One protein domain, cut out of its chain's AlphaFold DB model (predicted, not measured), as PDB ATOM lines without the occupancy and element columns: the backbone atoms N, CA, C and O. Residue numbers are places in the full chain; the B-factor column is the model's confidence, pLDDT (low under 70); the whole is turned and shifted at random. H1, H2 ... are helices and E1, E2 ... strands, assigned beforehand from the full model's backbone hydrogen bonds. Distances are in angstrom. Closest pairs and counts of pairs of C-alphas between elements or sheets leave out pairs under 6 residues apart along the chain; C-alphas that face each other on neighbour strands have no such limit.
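AT A GLANCE: This is residues 278 to 329 and 410 to 461 of the 878 residues of the protein "Capsule polysaccharide export protein" of Burkholderia lata (strain ATCC 17760 / DSM 23089 / LMG 22485 / NCIMB 9086 / R18194 / 383) (UniProt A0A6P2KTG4). One helix, H6, forms the core, with the helical hairpin of H2 and H3 packed across one side of it and the short H1 packed on its last residues, 447 to 451. The small pair H4 and H5 lies toward one end of the long axis and H7 at the other, while the two-stranded hairpin E1 and E2 leads into the first residue of H6. The printed part has 104 residues, with seven named helices and two named strands in the order H1, H2, H3, H4, H5, E1, E2, H6, H7. The sheet has the order E1, E2 and is antiparallel, and the class is mostly helix. The whole is compact, with a radius of gyration of the C-alphas of 13.9 A and spans of 41 by 32 by 24 A.

HOW THE PARTS SIT: H1, residues 281 to 285, touches the hub H6, residues 440 to 451, and its closest C-alphas there are those of His 282 and Ile 450, 6.7 A apart. H2, residues 298 to 306, touches H6 at a steep tilt of 58 degrees, the same way, closest at the C-alphas of Ala 301 and His 451, 6.2 A. H3, residues 310 to 319, forms a hairpin with H2, closest at the C-alphas of Val 304 and Ala 313, 5.5 A. H3 touches H6 at a steep tilt of 43 degrees, opposite ways, closest at the C-alphas of Val 314 and Thr 445, 6.3 A. H4, residues 322 to 325, touches H5, residues 414 to 419, closest at the C-alphas of Leu 322 and Ser 415, 6.3 A. H5 and H6 are only just apart, with closest C-alphas 8.1 A from each other. E1, residues 431 to 433, and E2, residues 436 to 438, form an antiparallel hairpin, with N 431 and O 438 at 2.8 A within hydrogen-bond range. H7, residues 454 to 459, is close to H6 but not clearly touching, closest at the C-alphas of Lys 449 and Leu 457, 7.4 A. Every O i to N i+4 pair is within hydrogen-bond range in H1, H2, H3, H5 and H7, and 6 of 8 are in H6; H4 is too short for such a pair.

IN THESE COORDINATES: H1 begins at C-alpha 281, (-29.239, 30.482, -6.161). H2 is 12.4 A long and H3 14.4 A. H6, the longest helix, runs 17.0 A from C-alpha 440 at (-45.319, 36.498, -17.920). H7 ends at C-alpha 459, (-51.229, 30.470, 4.756).

THE WHOLE: The two C-alphas farthest apart are those of His 423 and Asp 455, 41.6 A. Residues 330 to 409 are not printed, and C-alphas 329 and 410 are 20.3 A apart across the cut. The links from H1 to H2 and from H5 to E1 are long. The mean pLDDT of the printed part is 84.7, with residues 287 to 288 and 454 to 461 under 70.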
ATOM      1  N   GLN A 278     -30.531  39.230 -12.104       86.31
ATOM      2  CA  GLN A 278     -29.494  38.764 -11.192       86.31
ATOM      3  C   GLN A 278     -29.336  37.246 -11.279       86.31
ATOM      4  O   GLN A 278     -30.230  36.522 -11.725       86.31
ATOM      5  N   PHE A 279     -28.170  36.754 -10.861       83.94
ATOM      6  CA  PHE A 279     -28.030  35.330 -10.579       83.94
ATOM      7  C   PHE A 279     -28.740  35.024  -9.258       83.94
ATOM      8  O   PHE A 279     -28.579  35.782  -8.303       83.94
ATOM      9  N   ASP A 280     -29.531  33.954  -9.225       83.06
ATOM     10  CA  ASP A 280     -30.353  33.610  -8.070       83.06
ATOM     11  C   ASP A 280     -30.223  32.123  -7.725       83.06
ATOM     12  O   ASP A 280     -30.772  31.252  -8.408       83.06
ATOM     13  N   ASP A 281     -29.491  31.842  -6.644       80.00
ATOM     14  CA  ASP A 281     -29.239  30.482  -6.161       80.00
ATOM     15  C   ASP A 281     -30.534  29.738  -5.818       80.00
ATOM     16  O   ASP A 281     -30.610  28.517  -5.978       80.00
ATOM     17  N   HIS A 282     -31.574  30.445  -5.366       83.25
ATOM     18  CA  HIS A 282     -32.836  29.812  -4.994       83.25
ATOM     19  C   HIS A 282     -33.563  29.263  -6.223       83.25
ATOM     20  O   HIS A 282     -34.141  28.180  -6.160       83.25
ATOM     21  N   VAL A 283     -33.496  29.963  -7.359       81.94
ATOM     22  CA  VAL A 283     -34.093  29.498  -8.621       81.94
ATOM     23  C   VAL A 283     -33.322  28.322  -9.213       81.94
ATOM     24  O   VAL A 283     -33.935  27.386  -9.727       81.94
ATOM     25  N   GLU A 284     -31.990  28.336  -9.122       76.75
ATOM     26  CA  GLU A 284     -31.141  27.245  -9.621       76.75
ATOM     27  C   GLU A 284     -31.280  25.965  -8.783       76.75
ATOM     28  O   GLU A 284     -31.317  24.851  -9.318       76.75
ATOM     29  N   THR A 285     -31.420  26.108  -7.465       75.69
ATOM     30  CA  THR A 285     -31.550  24.975  -6.535       75.69
ATOM     31  C   THR A 285     -32.987  24.474  -6.362       75.69
ATOM     32  O   THR A 285     -33.183  23.378  -5.835       75.69
ATOM     33  N   ALA A 286     -33.998  25.203  -6.855       75.00
ATOM     34  CA  ALA A 286     -35.402  24.805  -6.768       75.00
ATOM     35  C   ALA A 286     -35.694  23.538  -7.598       75.00
ATOM     36  O   ALA A 286     -35.897  23.585  -8.811       75.00
ATOM     37  N   THR A 287     -35.750  22.382  -6.936       60.56
ATOM     38  CA  THR A 287     -35.946  21.059  -7.558       60.56
ATOM     39  C   THR A 287     -37.329  20.861  -8.178       60.56
ATOM     40  O   THR A 287     -37.439  20.171  -9.189       60.56
ATOM     41  N   THR A 288     -38.368  21.489  -7.626       68.31
ATOM     42  CA  THR A 288     -39.768  21.340  -8.069       68.31
ATOM     43  C   THR A 288     -40.287  22.525  -8.883       68.31
ATOM     44  O   THR A 288     -41.387  22.453  -9.434       68.31
ATOM     45  N   SER A 289     -39.517  23.616  -8.993       79.50
ATOM     46  CA  SER A 289     -40.024  24.832  -9.622       79.50
ATOM     47  C   SER A 289     -40.073  24.717 -11.149       79.50
ATOM     48  O   SER A 289     -39.076  24.375 -11.801       79.50
ATOM     49  N   PRO A 290     -41.211  25.064 -11.771       80.94
ATOM     50  CA  PRO A 290     -41.341  25.050 -13.219       80.94
ATOM     51  C   PRO A 290     -40.505  26.154 -13.897       80.94
ATOM     52  O   PRO A 290     -40.264  26.060 -15.101       80.94
ATOM     53  N   VAL A 291     -40.007  27.144 -13.139       84.00
ATOM     54  CA  VAL A 291     -39.120  28.220 -13.625       84.00
ATOM     55  C   VAL A 291     -37.633  27.968 -13.330       84.00
ATOM     56  O   VAL A 291     -36.809  28.849 -13.539       84.00
ATOM     57  N   LYS A 292     -37.260  26.759 -12.885       82.62
ATOM     58  CA  LYS A 292     -35.855  26.384 -12.650       82.62
ATOM     59  C   LYS A 292     -34.960  26.691 -13.861       82.62
ATOM     60  O   LYS A 292     -35.317  26.364 -14.998       82.62
ATOM     61  N   GLY A 293     -33.783  27.251 -13.580       73.44
ATOM     62  CA  GLY A 293     -32.744  27.585 -14.556       73.44
ATOM     63  C   GLY A 293     -33.000  28.877 -15.336       73.44
ATOM     64  O   GLY A 293     -32.234  29.191 -16.248       73.44
ATOM     65  N   THR A 294     -34.069  29.628 -15.025       82.88
ATOM     66  CA  THR A 294     -34.189  31.027 -15.464       82.88
ATOM     67  C   THR A 294     -33.342  31.947 -14.601       82.88
ATOM     68  O   THR A 294     -33.041  31.644 -13.452       82.88
ATOM     69  N   ARG A 295     -33.018  33.125 -15.138       84.88
ATOM     70  CA  ARG A 295     -32.424  34.212 -14.353       84.88
ATOM     71  C   ARG A 295     -33.410  34.732 -13.302       84.88
ATOM     72  O   ARG A 295     -34.623  34.570 -13.468       84.88
ATOM     73  N   GLY A 296     -32.885  35.352 -12.248       85.50
ATOM     74  CA  GLY A 296     -33.694  35.990 -11.216       85.50
ATOM     75  C   GLY A 296     -34.073  37.430 -11.545       85.50
ATOM     76  O   GLY A 296     -33.458  38.070 -12.399       85.50
ATOM     77  N   ASP A 297     -35.073  37.934 -10.826       91.94
ATOM     78  CA  ASP A 297     -35.503  39.331 -10.828       91.94
ATOM     79  C   ASP A 297     -35.429  39.902  -9.404       91.94
ATOM     80  O   ASP A 297     -36.164  39.490  -8.497       91.94
ATOM     81  N   ALA A 298     -34.500  40.839  -9.211       91.44
ATOM     82  CA  ALA A 298     -34.208  41.429  -7.909       91.44
ATOM     83  C   ALA A 298     -35.395  42.221  -7.336       91.44
ATOM     84  O   ALA A 298     -35.638  42.166  -6.131       91.44
ATOM     85  N   LEU A 299     -36.152  42.921  -8.189       92.75
ATOM     86  CA  LEU A 299     -37.283  43.746  -7.767       92.75
ATOM     87  C   LEU A 299     -38.445  42.870  -7.294       92.75
ATOM     88  O   LEU A 299     -39.015  43.120  -6.234       92.75
ATOM     89  N   LEU A 300     -38.779  41.819  -8.046       92.19
ATOM     90  CA  LEU A 300     -39.820  40.876  -7.647       92.19
ATOM     91  C   LEU A 300     -39.427  40.129  -6.366       92.19
ATOM     92  O   LEU A 300     -40.255  39.980  -5.469       92.19
ATOM     93  N   ALA A 301     -38.166  39.707  -6.240       90.75
ATOM     94  CA  ALA A 301     -37.679  39.071  -5.016       90.75
ATOM     95  C   ALA A 301     -37.769  40.009  -3.798       90.75
ATOM     96  O   ALA A 301     -38.116  39.563  -2.704       90.75
ATOM     97  N   GLU A 302     -37.477  41.300  -3.969       90.56
ATOM     98  CA  GLU A 302     -37.608  42.306  -2.913       90.56
ATOM     99  C   GLU A 302     -39.075  42.529  -2.509       90.56
ATOM    100  O   GLU A 302     -39.393  42.463  -1.320       90.56
ATOM    101  N   LEU A 303     -39.979  42.705  -3.479       90.25
ATOM    102  CA  LEU A 303     -41.414  42.890  -3.225       90.25
ATOM    103  C   LEU A 303     -42.032  41.691  -2.497       90.25
ATOM    104  O   LEU A 303     -42.830  41.865  -1.575       90.25
ATOM    105  N   VAL A 304     -41.634  40.469  -2.862       90.25
ATOM    106  CA  VAL A 304     -42.091  39.243  -2.191       90.25
ATOM    107  C   VAL A 304     -41.609  39.190  -0.743       90.25
ATOM    108  O   VAL A 304     -42.385  38.828   0.137       90.25
ATOM    109  N   LYS A 305     -40.364  39.597  -0.467       87.50
ATOM    110  CA  LYS A 305     -39.816  39.639   0.901       87.50
ATOM    111  C   LYS A 305     -40.494  40.687   1.789       87.50
ATOM    112  O   LYS A 305     -40.560  40.493   2.998       87.50
ATOM    113  N   GLN A 306     -40.961  41.791   1.208       86.31
ATOM    114  CA  GLN A 306     -41.626  42.884   1.932       86.31
ATOM    115  C   GLN A 306     -43.133  42.648   2.131       86.31
ATOM    116  O   GLN A 306     -43.760  43.323   2.948       86.31
ATOM    117  N   SER A 307     -43.718  41.692   1.407       81.06
ATOM    118  CA  SER A 307     -45.159  41.446   1.401       81.06
ATOM    119  C   SER A 307     -45.583  40.359   2.386       81.06
ATOM    120  O   SER A 307     -44.885  39.376   2.604       81.06
ATOM    121  N   THR A 308     -46.787  40.501   2.946       75.50
ATOM    122  CA  THR A 308     -47.403  39.500   3.842       75.50
ATOM    123  C   THR A 308     -48.121  38.375   3.077       75.50
ATOM    124  O   THR A 308     -48.491  37.364   3.665       75.50
ATOM    125  N   SER A 309     -48.328  38.533   1.766       80.88
ATOM    126  CA  SER A 309     -48.961  37.551   0.875       80.88
ATOM    127  C   SER A 309     -48.364  37.625  -0.535       80.88
ATOM    128  O   SER A 309     -47.857  38.668  -0.948       80.88
ATOM    129  N   LEU A 310     -48.446  36.519  -1.281       85.19
ATOM    130  CA  LEU A 310     -47.920  36.377  -2.642       85.19
ATOM    131  C   LEU A 310     -48.717  37.166  -3.694       85.19
ATOM    132  O   LEU A 310     -48.121  37.782  -4.576       85.19
ATOM    133  N   GLU A 311     -50.052  37.153  -3.623       86.38
ATOM    134  CA  GLU A 311     -50.901  37.778  -4.650       86.38
ATOM    135  C   GLU A 311     -50.716  39.305  -4.743       86.38
ATOM    136  O   GLU A 311     -50.523  39.795  -5.860       86.38
ATOM    137  N   PRO A 312     -50.695  40.070  -3.629       85.69
ATOM    138  CA  PRO A 312     -50.445  41.509  -3.685       85.69
ATOM    139  C   PRO A 312     -49.064  41.846  -4.251       85.69
ATOM    140  O   PRO A 312     -48.970  42.736  -5.090       85.69
ATOM    141  N   ALA A 313     -48.021  41.096  -3.869       87.94
ATOM    142  CA  ALA A 313     -46.651  41.319  -4.337       87.94
ATOM    143  C   ALA A 313     -46.531  41.155  -5.860       87.94
ATOM    144  O   ALA A 313     -45.974  42.004  -6.557       87.94
ATOM    145  N   VAL A 314     -47.092  40.062  -6.392       91.31
ATOM    146  CA  VAL A 314     -47.078  39.782  -7.833       91.31
ATOM    147  C   VAL A 314     -47.951  40.789  -8.585       91.31
ATOM    148  O   VAL A 314     -47.551  41.271  -9.642       91.31
ATOM    149  N   SER A 315     -49.121  41.146  -8.046       90.31
ATOM    150  CA  SER A 315     -49.999  42.145  -8.664       90.31
ATOM    151  C   SER A 315     -49.351  43.532  -8.707       90.31
ATOM    152  O   SER A 315     -49.442  44.215  -9.730       90.31
ATOM    153  N   GLU A 316     -48.679  43.946  -7.631       91.00
ATOM    154  CA  GLU A 316     -47.918  45.196  -7.580       91.00
ATOM    155  C   GLU A 316     -46.813  45.185  -8.637       91.00
ATOM    156  O   GLU A 316     -46.764  46.088  -9.478       91.00
ATOM    157  N   TYR A 317     -46.003  44.124  -8.673       92.88
ATOM    158  CA  TYR A 317     -44.929  43.970  -9.648       92.88
ATOM    159  C   TYR A 317     -45.442  44.073 -11.094       92.88
ATOM    160  O   TYR A 317     -44.967  44.917 -11.846       92.88
ATOM    161  N   LEU A 318     -46.484  43.312 -11.459       91.62
ATOM    162  CA  LEU A 318     -47.056  43.312 -12.815       91.62
ATOM    163  C   LEU A 318     -47.639  44.671 -13.240       91.62
ATOM    164  O   LEU A 318     -47.679  44.984 -14.434       91.62
ATOM    165  N   SER A 319     -48.119  45.464 -12.280       90.44
ATOM    166  CA  SER A 319     -48.672  46.801 -12.530       90.44
ATOM    167  C   SER A 319     -47.613  47.910 -12.553       90.44
ATOM    168  O   SER A 319     -47.883  48.999 -13.064       90.44
ATOM    169  N   THR A 320     -46.408  47.635 -12.043       91.50
ATOM    170  CA  THR A 320     -45.345  48.628 -11.883       91.50
ATOM    171  C   THR A 320     -44.797  49.067 -13.239       91.50
ATOM    172  O   THR A 320     -44.417  48.260 -14.092       91.50
ATOM    173  N   ASP A 321     -44.695  50.380 -13.439       91.94
ATOM    174  CA  ASP A 321     -43.922  50.923 -14.549       91.94
ATOM    175  C   ASP A 321     -42.429  50.890 -14.207       91.94
ATOM    176  O   ASP A 321     -41.908  51.750 -13.494       91.94
ATOM    177  N   LEU A 322     -41.734  49.870 -14.719       92.12
ATOM    178  CA  LEU A 322     -40.311  49.671 -14.437       92.12
ATOM    179  C   LEU A 322     -39.429  50.865 -14.835       92.12
ATOM    180  O   LEU A 322     -38.385  51.045 -14.210       92.12
ATOM    181  N   ASN A 323     -39.848  51.714 -15.785       92.56
ATOM    182  CA  ASN A 323     -39.078  52.903 -16.162       92.56
ATOM    183  C   ASN A 323     -38.979  53.940 -15.027       92.56
ATOM    184  O   ASN A 323     -38.041  54.728 -14.984       92.56
ATOM    185  N   GLN A 324     -39.913  53.915 -14.070       91.38
ATOM    186  CA  GLN A 324     -39.864  54.769 -12.878       91.38
ATOM    187  C   GLN A 324     -38.898  54.237 -11.814       91.38
ATOM    188  O   GLN A 324     -38.406  55.002 -10.988       91.38
ATOM    189  N   LYS A 325     -38.637  52.924 -11.812       91.38
ATOM    190  CA  LYS A 325     -37.702  52.271 -10.884       91.38
ATOM    191  C   LYS A 325     -36.270  52.301 -11.415       91.38
ATOM    192  O   LYS A 325     -35.332  52.445 -10.635       91.38
ATOM    193  N   ARG A 326     -36.094  52.165 -12.733       91.31
ATOM    194  CA  ARG A 326     -34.795  52.216 -13.411       91.31
ATOM    195  C   ARG A 326     -34.970  52.807 -14.809       91.31
ATOM    196  O   ARG A 326     -35.794  52.310 -15.568       91.31
ATOM    197  N   ASP A 327     -34.184  53.830 -15.151       93.62
ATOM    198  CA  ASP A 327     -34.270  54.501 -16.457       93.62
ATOM    199  C   ASP A 327     -33.897  53.531 -17.590       93.62
ATOM    200  O   ASP A 327     -32.728  53.177 -17.791       93.62
ATOM    201  N   LEU A 328     -34.914  53.076 -18.325       94.19
ATOM    202  CA  LEU A 328     -34.757  52.096 -19.396       94.19
ATOM    203  C   LEU A 328     -34.035  52.704 -20.601       94.19
ATOM    204  O   LEU A 328     -33.234  52.030 -21.247       94.19
ATOM    205  N   THR A 329     -34.265  53.985 -20.889       93.94
ATOM    206  CA  THR A 329     -33.601  54.678 -21.999       93.94
ATOM    207  C   THR A 329     -32.107  54.807 -21.728       93.94
ATOM    208  O   THR A 329     -31.293  54.543 -22.613       93.94
ATOM    209  N   THR A 410     -35.984  33.922 -21.120       89.56
ATOM    210  CA  THR A 410     -36.353  34.678 -19.920       89.56
ATOM    211  C   THR A 410     -37.513  35.629 -20.234       89.56
ATOM    212  O   THR A 410     -37.411  36.446 -21.154       89.56
ATOM    213  N   PRO A 411     -38.616  35.587 -19.466       90.81
ATOM    214  CA  PRO A 411     -39.769  36.447 -19.713       90.81
ATOM    215  C   PRO A 411     -39.452  37.947 -19.642       90.81
ATOM    216  O   PRO A 411     -38.638  38.387 -18.835       90.81
ATOM    217  N   ILE A 412     -40.112  38.745 -20.489       91.62
ATOM    218  CA  ILE A 412     -39.920  40.205 -20.586       91.62
ATOM    219  C   ILE A 412     -41.124  40.930 -19.989       91.62
ATOM    220  O   ILE A 412     -42.265  40.660 -20.376       91.62
ATOM    221  N   HIS A 413     -40.865  41.884 -19.089       92.38
ATOM    222  CA  HIS A 413     -41.921  42.631 -18.408       92.38
ATOM    223  C   HIS A 413     -42.764  43.462 -19.401       92.38
ATOM    224  O   HIS A 413     -42.203  44.164 -20.250       92.38
ATOM    225  N   PRO A 414     -44.111  43.471 -19.297       90.44
ATOM    226  CA  PRO A 414     -44.976  44.211 -20.221       90.44
ATOM    227  C   PRO A 414     -44.720  45.726 -20.289       90.44
ATOM    228  O   PRO A 414     -45.006  46.350 -21.311       90.44
ATOM    229  N   SER A 415     -44.208  46.350 -19.222       92.00
ATOM    230  CA  SER A 415     -43.817  47.772 -19.257       92.00
ATOM    231  C   SER A 415     -42.614  48.019 -20.174       92.00
ATOM    232  O   SER A 415     -42.627  48.990 -20.921       92.00
ATOM    233  N   ILE A 416     -41.630  47.113 -20.199       93.19
ATOM    234  CA  ILE A 416     -40.434  47.204 -21.054       93.19
ATOM    235  C   ILE A 416     -40.840  47.096 -22.521       93.19
ATOM    236  O   ILE A 416     -40.427  47.904 -23.352       93.19
ATOM    237  N   ALA A 417     -41.713  46.133 -22.830       91.81
ATOM    238  CA  ALA A 417     -42.236  45.946 -24.177       91.81
ATOM    239  C   ALA A 417     -42.985  47.182 -24.698       91.81
ATOM    240  O   ALA A 417     -42.858  47.520 -25.876       91.81
ATOM    241  N   ARG A 418     -43.734  47.868 -23.821       91.81
ATOM    242  CA  ARG A 418     -44.412  49.133 -24.138       91.81
ATOM    243  C   ARG A 418     -43.430  50.292 -24.298       91.81
ATOM    244  O   ARG A 418     -43.557  51.029 -25.267       91.81
ATOM    245  N   HIS A 419     -42.459  50.428 -23.393       94.00
ATOM    246  CA  HIS A 419     -41.471  51.514 -23.407       94.00
ATOM    247  C   HIS A 419     -40.640  51.521 -24.692       94.00
ATOM    248  O   HIS A 419     -40.512  52.551 -25.344       94.00
ATOM    249  N   PHE A 420     -40.129  50.355 -25.095       94.50
ATOM    250  CA  PHE A 420     -39.309  50.218 -26.304       94.50
ATOM    251  C   PHE A 420     -40.103  49.908 -27.576       94.50
ATOM    252  O   PHE A 420     -39.505  49.755 -28.639       94.50
ATOM    253  N   ASN A 421     -41.431  49.793 -27.479       93.38
ATOM    254  CA  ASN A 421     -42.312  49.431 -28.587       93.38
ATOM    255  C   ASN A 421     -41.824  48.177 -29.354       93.38
ATOM    256  O   ASN A 421     -41.550  48.215 -30.555       93.38
ATOM    257  N   LEU A 422     -41.661  47.057 -28.640       94.12
ATOM    258  CA  LEU A 422     -41.127  45.809 -29.202       94.12
ATOM    259  C   LEU A 422     -42.157  45.120 -30.120       94.12
ATOM    260  O   LEU A 422     -43.015  44.370 -29.657       94.12
ATOM    261  N   HIS A 423     -42.048  45.320 -31.434       90.12
ATOM    262  CA  HIS A 423     -43.005  44.827 -32.441       90.12
ATOM    263  C   HIS A 423     -43.032  43.300 -32.568       90.12
ATOM    264  O   HIS A 423     -44.039  42.710 -32.961       90.12
ATOM    265  N   TRP A 424     -41.913  42.651 -32.259       91.06
ATOM    266  CA  TRP A 424     -41.768  41.202 -32.340       91.06
ATOM    267  C   TRP A 424     -42.393  40.470 -31.146       91.06
ATOM    268  O   TRP A 424     -42.626  39.259 -31.222       91.06
ATOM    269  N   LEU A 425     -42.688  41.176 -30.046       90.00
ATOM    270  CA  LEU A 425     -43.307  40.586 -28.868       90.00
ATOM    271  C   LEU A 425     -44.835  40.613 -29.012       90.00
ATOM    272  O   LEU A 425     -45.469  41.664 -29.094       90.00
ATOM    273  N   LYS A 426     -45.453  39.429 -29.042       84.06
ATOM    274  CA  LYS A 426     -46.919  39.297 -29.123       84.06
ATOM    275  C   LYS A 426     -47.585  39.928 -27.892       84.06
ATOM    276  O   LYS A 426     -47.010  39.913 -26.814       84.06
ATOM    277  N   LYS A 427     -48.850  40.363 -28.013       75.69
ATOM    278  CA  LYS A 427     -49.636  40.947 -26.898       75.69
ATOM    279  C   LYS A 427     -49.729  40.052 -25.648       75.69
ATOM    280  O   LYS A 427     -49.832  40.564 -24.542       75.69
ATOM    281  N   ARG A 428     -49.715  38.725 -25.823       78.19
ATOM    282  CA  ARG A 428     -49.610  37.719 -24.750       78.19
ATOM    283  C   ARG A 428     -48.538  36.701 -25.154       78.19
ATOM    284  O   ARG A 428     -48.866  35.705 -25.803       78.19
ATOM    285  N   PRO A 429     -47.254  37.003 -24.916       84.81
ATOM    286  CA  PRO A 429     -46.167  36.140 -25.346       84.81
ATOM    287  C   PRO A 429     -46.104  34.894 -24.457       84.81
ATOM    288  O   PRO A 429     -46.371  34.958 -23.259       84.81
ATOM    289  N   LEU A 430     -45.754  33.761 -25.068       88.56
ATOM    290  CA  LEU A 430     -45.395  32.540 -24.354       88.56
ATOM    291  C   LEU A 430     -43.889  32.344 -24.491       88.56
ATOM    292  O   LEU A 430     -43.403  32.154 -25.607       88.56
ATOM    293  N   PHE A 431     -43.185  32.380 -23.370       88.38
ATOM    294  CA  PHE A 431     -41.741  32.201 -23.278       88.38
ATOM    295  C   PHE A 431     -41.411  30.728 -23.067       88.38
ATOM    296  O   PHE A 431     -42.113  30.028 -22.332       88.38
ATOM    297  N   ASN A 432     -40.373  30.244 -23.746       87.00
ATOM    298  CA  ASN A 432     -39.946  28.851 -23.680       87.00
ATOM    299  C   ASN A 432     -38.808  28.657 -22.666       87.00
ATOM    300  O   ASN A 432     -37.672  29.043 -22.917       87.00
ATOM    301  N   ILE A 433     -39.095  28.006 -21.545       86.94
ATOM    302  CA  ILE A 433     -38.114  27.670 -20.514       86.94
ATOM    303  C   ILE A 433     -37.891  26.157 -20.565       86.94
ATOM    304  O   ILE A 433     -38.683  25.378 -20.022       86.94
ATOM    305  N   PHE A 434     -36.832  25.734 -21.264       84.38
ATOM    306  CA  PHE A 434     -36.454  24.321 -21.435       84.38
ATOM    307  C   PHE A 434     -37.602  23.431 -21.954       84.38
ATOM    308  O   PHE A 434     -37.867  22.351 -21.432       84.38
ATOM    309  N   GLY A 435     -38.330  23.899 -22.970       81.12
ATOM    310  CA  GLY A 435     -39.453  23.183 -23.591       81.12
ATOM    311  C   GLY A 435     -40.826  23.490 -22.979       81.12
ATOM    312  O   GLY A 435     -41.852  23.140 -23.566       81.12
ATOM    313  N   ARG A 436     -40.875  24.174 -21.830       84.50
ATOM    314  CA  ARG A 436     -42.116  24.552 -21.139       84.50
ATOM    315  C   ARG A 436     -42.507  25.985 -21.493       84.50
ATOM    316  O   ARG A 436     -41.671  26.881 -21.467       84.50
ATOM    317  N   LYS A 437     -43.783  26.215 -21.812       87.06
ATOM    318  CA  LYS A 437     -44.294  27.537 -22.209       87.06
ATOM    319  C   LYS A 437     -44.942  28.266 -21.033       87.06
ATOM    320  O   LYS A 437     -45.889  27.740 -20.450       87.06
ATOM    321  N   PHE A 438     -44.487  29.484 -20.751       85.88
ATOM    322  CA  PHE A 438     -45.017  30.344 -19.688       85.88
ATOM    323  C   PHE A 438     -45.468  31.684 -20.247       85.88
ATOM    324  O   PHE A 438     -44.776  32.272 -21.076       85.88
ATOM    325  N   ASP A 439     -46.608  32.183 -19.778       90.12
ATOM    326  CA  ASP A 439     -46.879  33.612 -19.872       90.12
ATOM    327  C   ASP A 439     -46.160  34.354 -18.733       90.12
ATOM    328  O   ASP A 439     -45.680  33.753 -17.765       90.12
ATOM    329  N   TYR A 440     -46.040  35.671 -18.883       89.56
ATOM    330  CA  TYR A 440     -45.319  36.498 -17.920       89.56
ATOM    331  C   TYR A 440     -45.928  36.455 -16.501       89.56
ATOM    332  O   TYR A 440     -45.172  36.243 -15.553       89.56
ATOM    333  N   PRO A 441     -47.263  36.584 -16.313       91.31
ATOM    334  CA  PRO A 441     -47.867  36.523 -14.980       91.31
ATOM    335  C   PRO A 441     -47.631  35.189 -14.274       91.31
ATOM    336  O   PRO A 441     -47.247  35.180 -13.108       91.31
ATOM    337  N   ARG A 442     -47.786  34.060 -14.979       90.62
ATOM    338  CA  ARG A 442     -47.529  32.740 -14.399       90.62
ATOM    339  C   ARG A 442     -46.070  32.585 -14.004       90.62
ATOM    340  O   ARG A 442     -45.802  32.045 -12.937       90.62
ATOM    341  N   TRP A 443     -45.134  33.052 -14.832       91.94
ATOM    342  CA  TRP A 443     -43.721  33.042 -14.459       91.94
ATOM    343  C   TRP A 443     -43.472  33.857 -13.184       91.94
ATOM    344  O   TRP A 443     -42.842  33.339 -12.267       91.94
ATOM    345  N   ALA A 444     -44.026  35.071 -13.081       92.12
ATOM    346  CA  ALA A 444     -43.859  35.921 -11.902       92.12
ATOM    347  C   ALA A 444     -44.421  35.261 -10.631       92.12
ATOM    348  O   ALA A 444     -43.779  35.288  -9.584       92.12
ATOM    349  N   THR A 445     -45.579  34.599 -10.721       91.62
ATOM    350  CA  THR A 445     -46.150  33.840  -9.599       91.62
ATOM    351  C   THR A 445     -45.274  32.655  -9.192       91.62
ATOM    352  O   THR A 445     -45.029  32.456  -8.005       91.62
ATOM    353  N   GLU A 446     -44.795  31.858 -10.149       90.19
ATOM    354  CA  GLU A 446     -43.946  30.696  -9.855       90.19
ATOM    355  C   GLU A 446     -42.570  31.102  -9.313       90.19
ATOM    356  O   GLU A 446     -42.053  30.445  -8.413       90.19
ATOM    357  N   TYR A 447     -42.006  32.212  -9.795       90.56
ATOM    358  CA  TYR A 447     -40.797  32.807  -9.230       90.56
ATOM    359  C   TYR A 447     -41.036  33.303  -7.800       90.56
ATOM    360  O   TYR A 447     -40.273  32.985  -6.892       90.56
ATOM    361  N   ALA A 448     -42.138  34.018  -7.556       90.38
ATOM    362  CA  ALA A 448     -42.465  34.541  -6.234       90.38
ATOM    363  C   ALA A 448     -42.604  33.435  -5.173       90.38
ATOM    364  O   ALA A 448     -42.144  33.607  -4.046       90.38
ATOM    365  N   LYS A 449     -43.156  32.267  -5.534       90.06
ATOM    366  CA  LYS A 449     -43.247  31.100  -4.635       90.06
ATOM    367  C   LYS A 449     -41.885  30.626  -4.117       90.06
ATOM    368  O   LYS A 449     -41.817  30.147  -2.993       90.06
ATOM    369  N   ILE A 450     -40.819  30.765  -4.909       87.69
ATOM    370  CA  ILE A 450     -39.457  30.361  -4.518       87.69
ATOM    371  C   ILE A 450     -38.930  31.251  -3.384       87.69
ATOM    372  O   ILE A 450     -38.236  30.773  -2.490       87.69
ATOM    373  N   HIS A 451     -39.277  32.538  -3.410       84.12
ATOM    374  CA  HIS A 451     -38.792  33.537  -2.456       84.12
ATOM    375  C   HIS A 451     -39.743  33.791  -1.284       84.12
ATOM    376  O   HIS A 451     -39.398  34.546  -0.374       84.12
ATOM    377  N   ALA A 452     -40.925  33.175  -1.294       82.62
ATOM    378  CA  ALA A 452     -41.889  33.315  -0.219       82.62
ATOM    379  C   ALA A 452     -41.377  32.655   1.078       82.62
ATOM    380  O   ALA A 452     -40.960  31.492   1.060       82.62
ATOM    381  N   PRO A 453     -41.450  33.349   2.226       75.75
ATOM    382  CA  PRO A 453     -41.291  32.739   3.540       75.75
ATOM    383  C   PRO A 453     -42.236  31.540   3.716       75.75
ATOM    384  O   PRO A 453     -43.380  31.572   3.256       75.75
ATOM    385  N   LYS A 454     -41.786  30.504   4.438       67.81
ATOM    386  CA  LYS A 454     -42.576  29.281   4.694       67.81
ATOM    387  C   LYS A 454     -43.961  29.580   5.283       67.81
ATOM    388  O   LYS A 454     -44.929  28.930   4.907       67.81
ATOM    389  N   ASP A 455     -44.063  30.607   6.119       61.16
ATOM    390  CA  ASP A 455     -45.309  31.018   6.775       61.16
ATOM    391  C   ASP A 455     -46.362  31.532   5.770       61.16
ATOM    392  O   ASP A 455     -47.558  31.301   5.941       61.16
ATOM    393  N   ILE A 456     -45.923  32.164   4.673       64.44
ATOM    394  CA  ILE A 456     -46.794  32.668   3.595       64.44
ATOM    395  C   ILE A 456     -47.256  31.522   2.678       64.44
ATOM    396  O   ILE A 456     -48.390  31.523   2.192       64.44
ATOM    397  N   LEU A 457     -46.399  30.518   2.469       61.12
ATOM    398  CA  LEU A 457     -46.722  29.316   1.689       61.12
ATOM    399  C   LEU A 457     -47.730  28.405   2.412       61.12
ATOM    400  O   LEU A 457     -48.578  27.800   1.764       61.12
ATOM    401  N   LEU A 458     -47.680  28.351   3.746       53.03
ATOM    402  CA  LEU A 458     -48.639  27.612   4.578       53.03
ATOM    403  C   LEU A 458     -49.986  28.347   4.711       53.03
ATOM    404  O   LEU A 458     -51.038  27.720   4.729       53.03
ATOM    405  N   ALA A 459     -49.990  29.685   4.738       48.81
ATOM    406  CA  ALA A 459     -51.229  30.470   4.756       48.81
ATOM    407  C   ALA A 459     -52.007  30.422   3.424       48.81
ATOM    408  O   ALA A 459     -53.216  30.646   3.398       48.81
ATOM    409  N   THR A 460     -51.328  30.128   2.309       47.28
ATOM    410  CA  THR A 460     -51.947  30.015   0.976       47.28
ATOM    411  C   THR A 460     -52.541  28.632   0.689       47.28
ATOM    412  O   THR A 460     -53.312  28.507  -0.260       47.28
ATOM    413  N   SER A 461     -52.266  27.609   1.513       43.31
ATOM    414  CA  SER A 461     -52.878  26.274   1.383       43.31
ATOM    415  C   SER A 461     -54.254  26.133   2.050       43.31
ATOM    416  O   SER A 461     -54.970  25.189   1.727       43.31
TER     417      SER A 461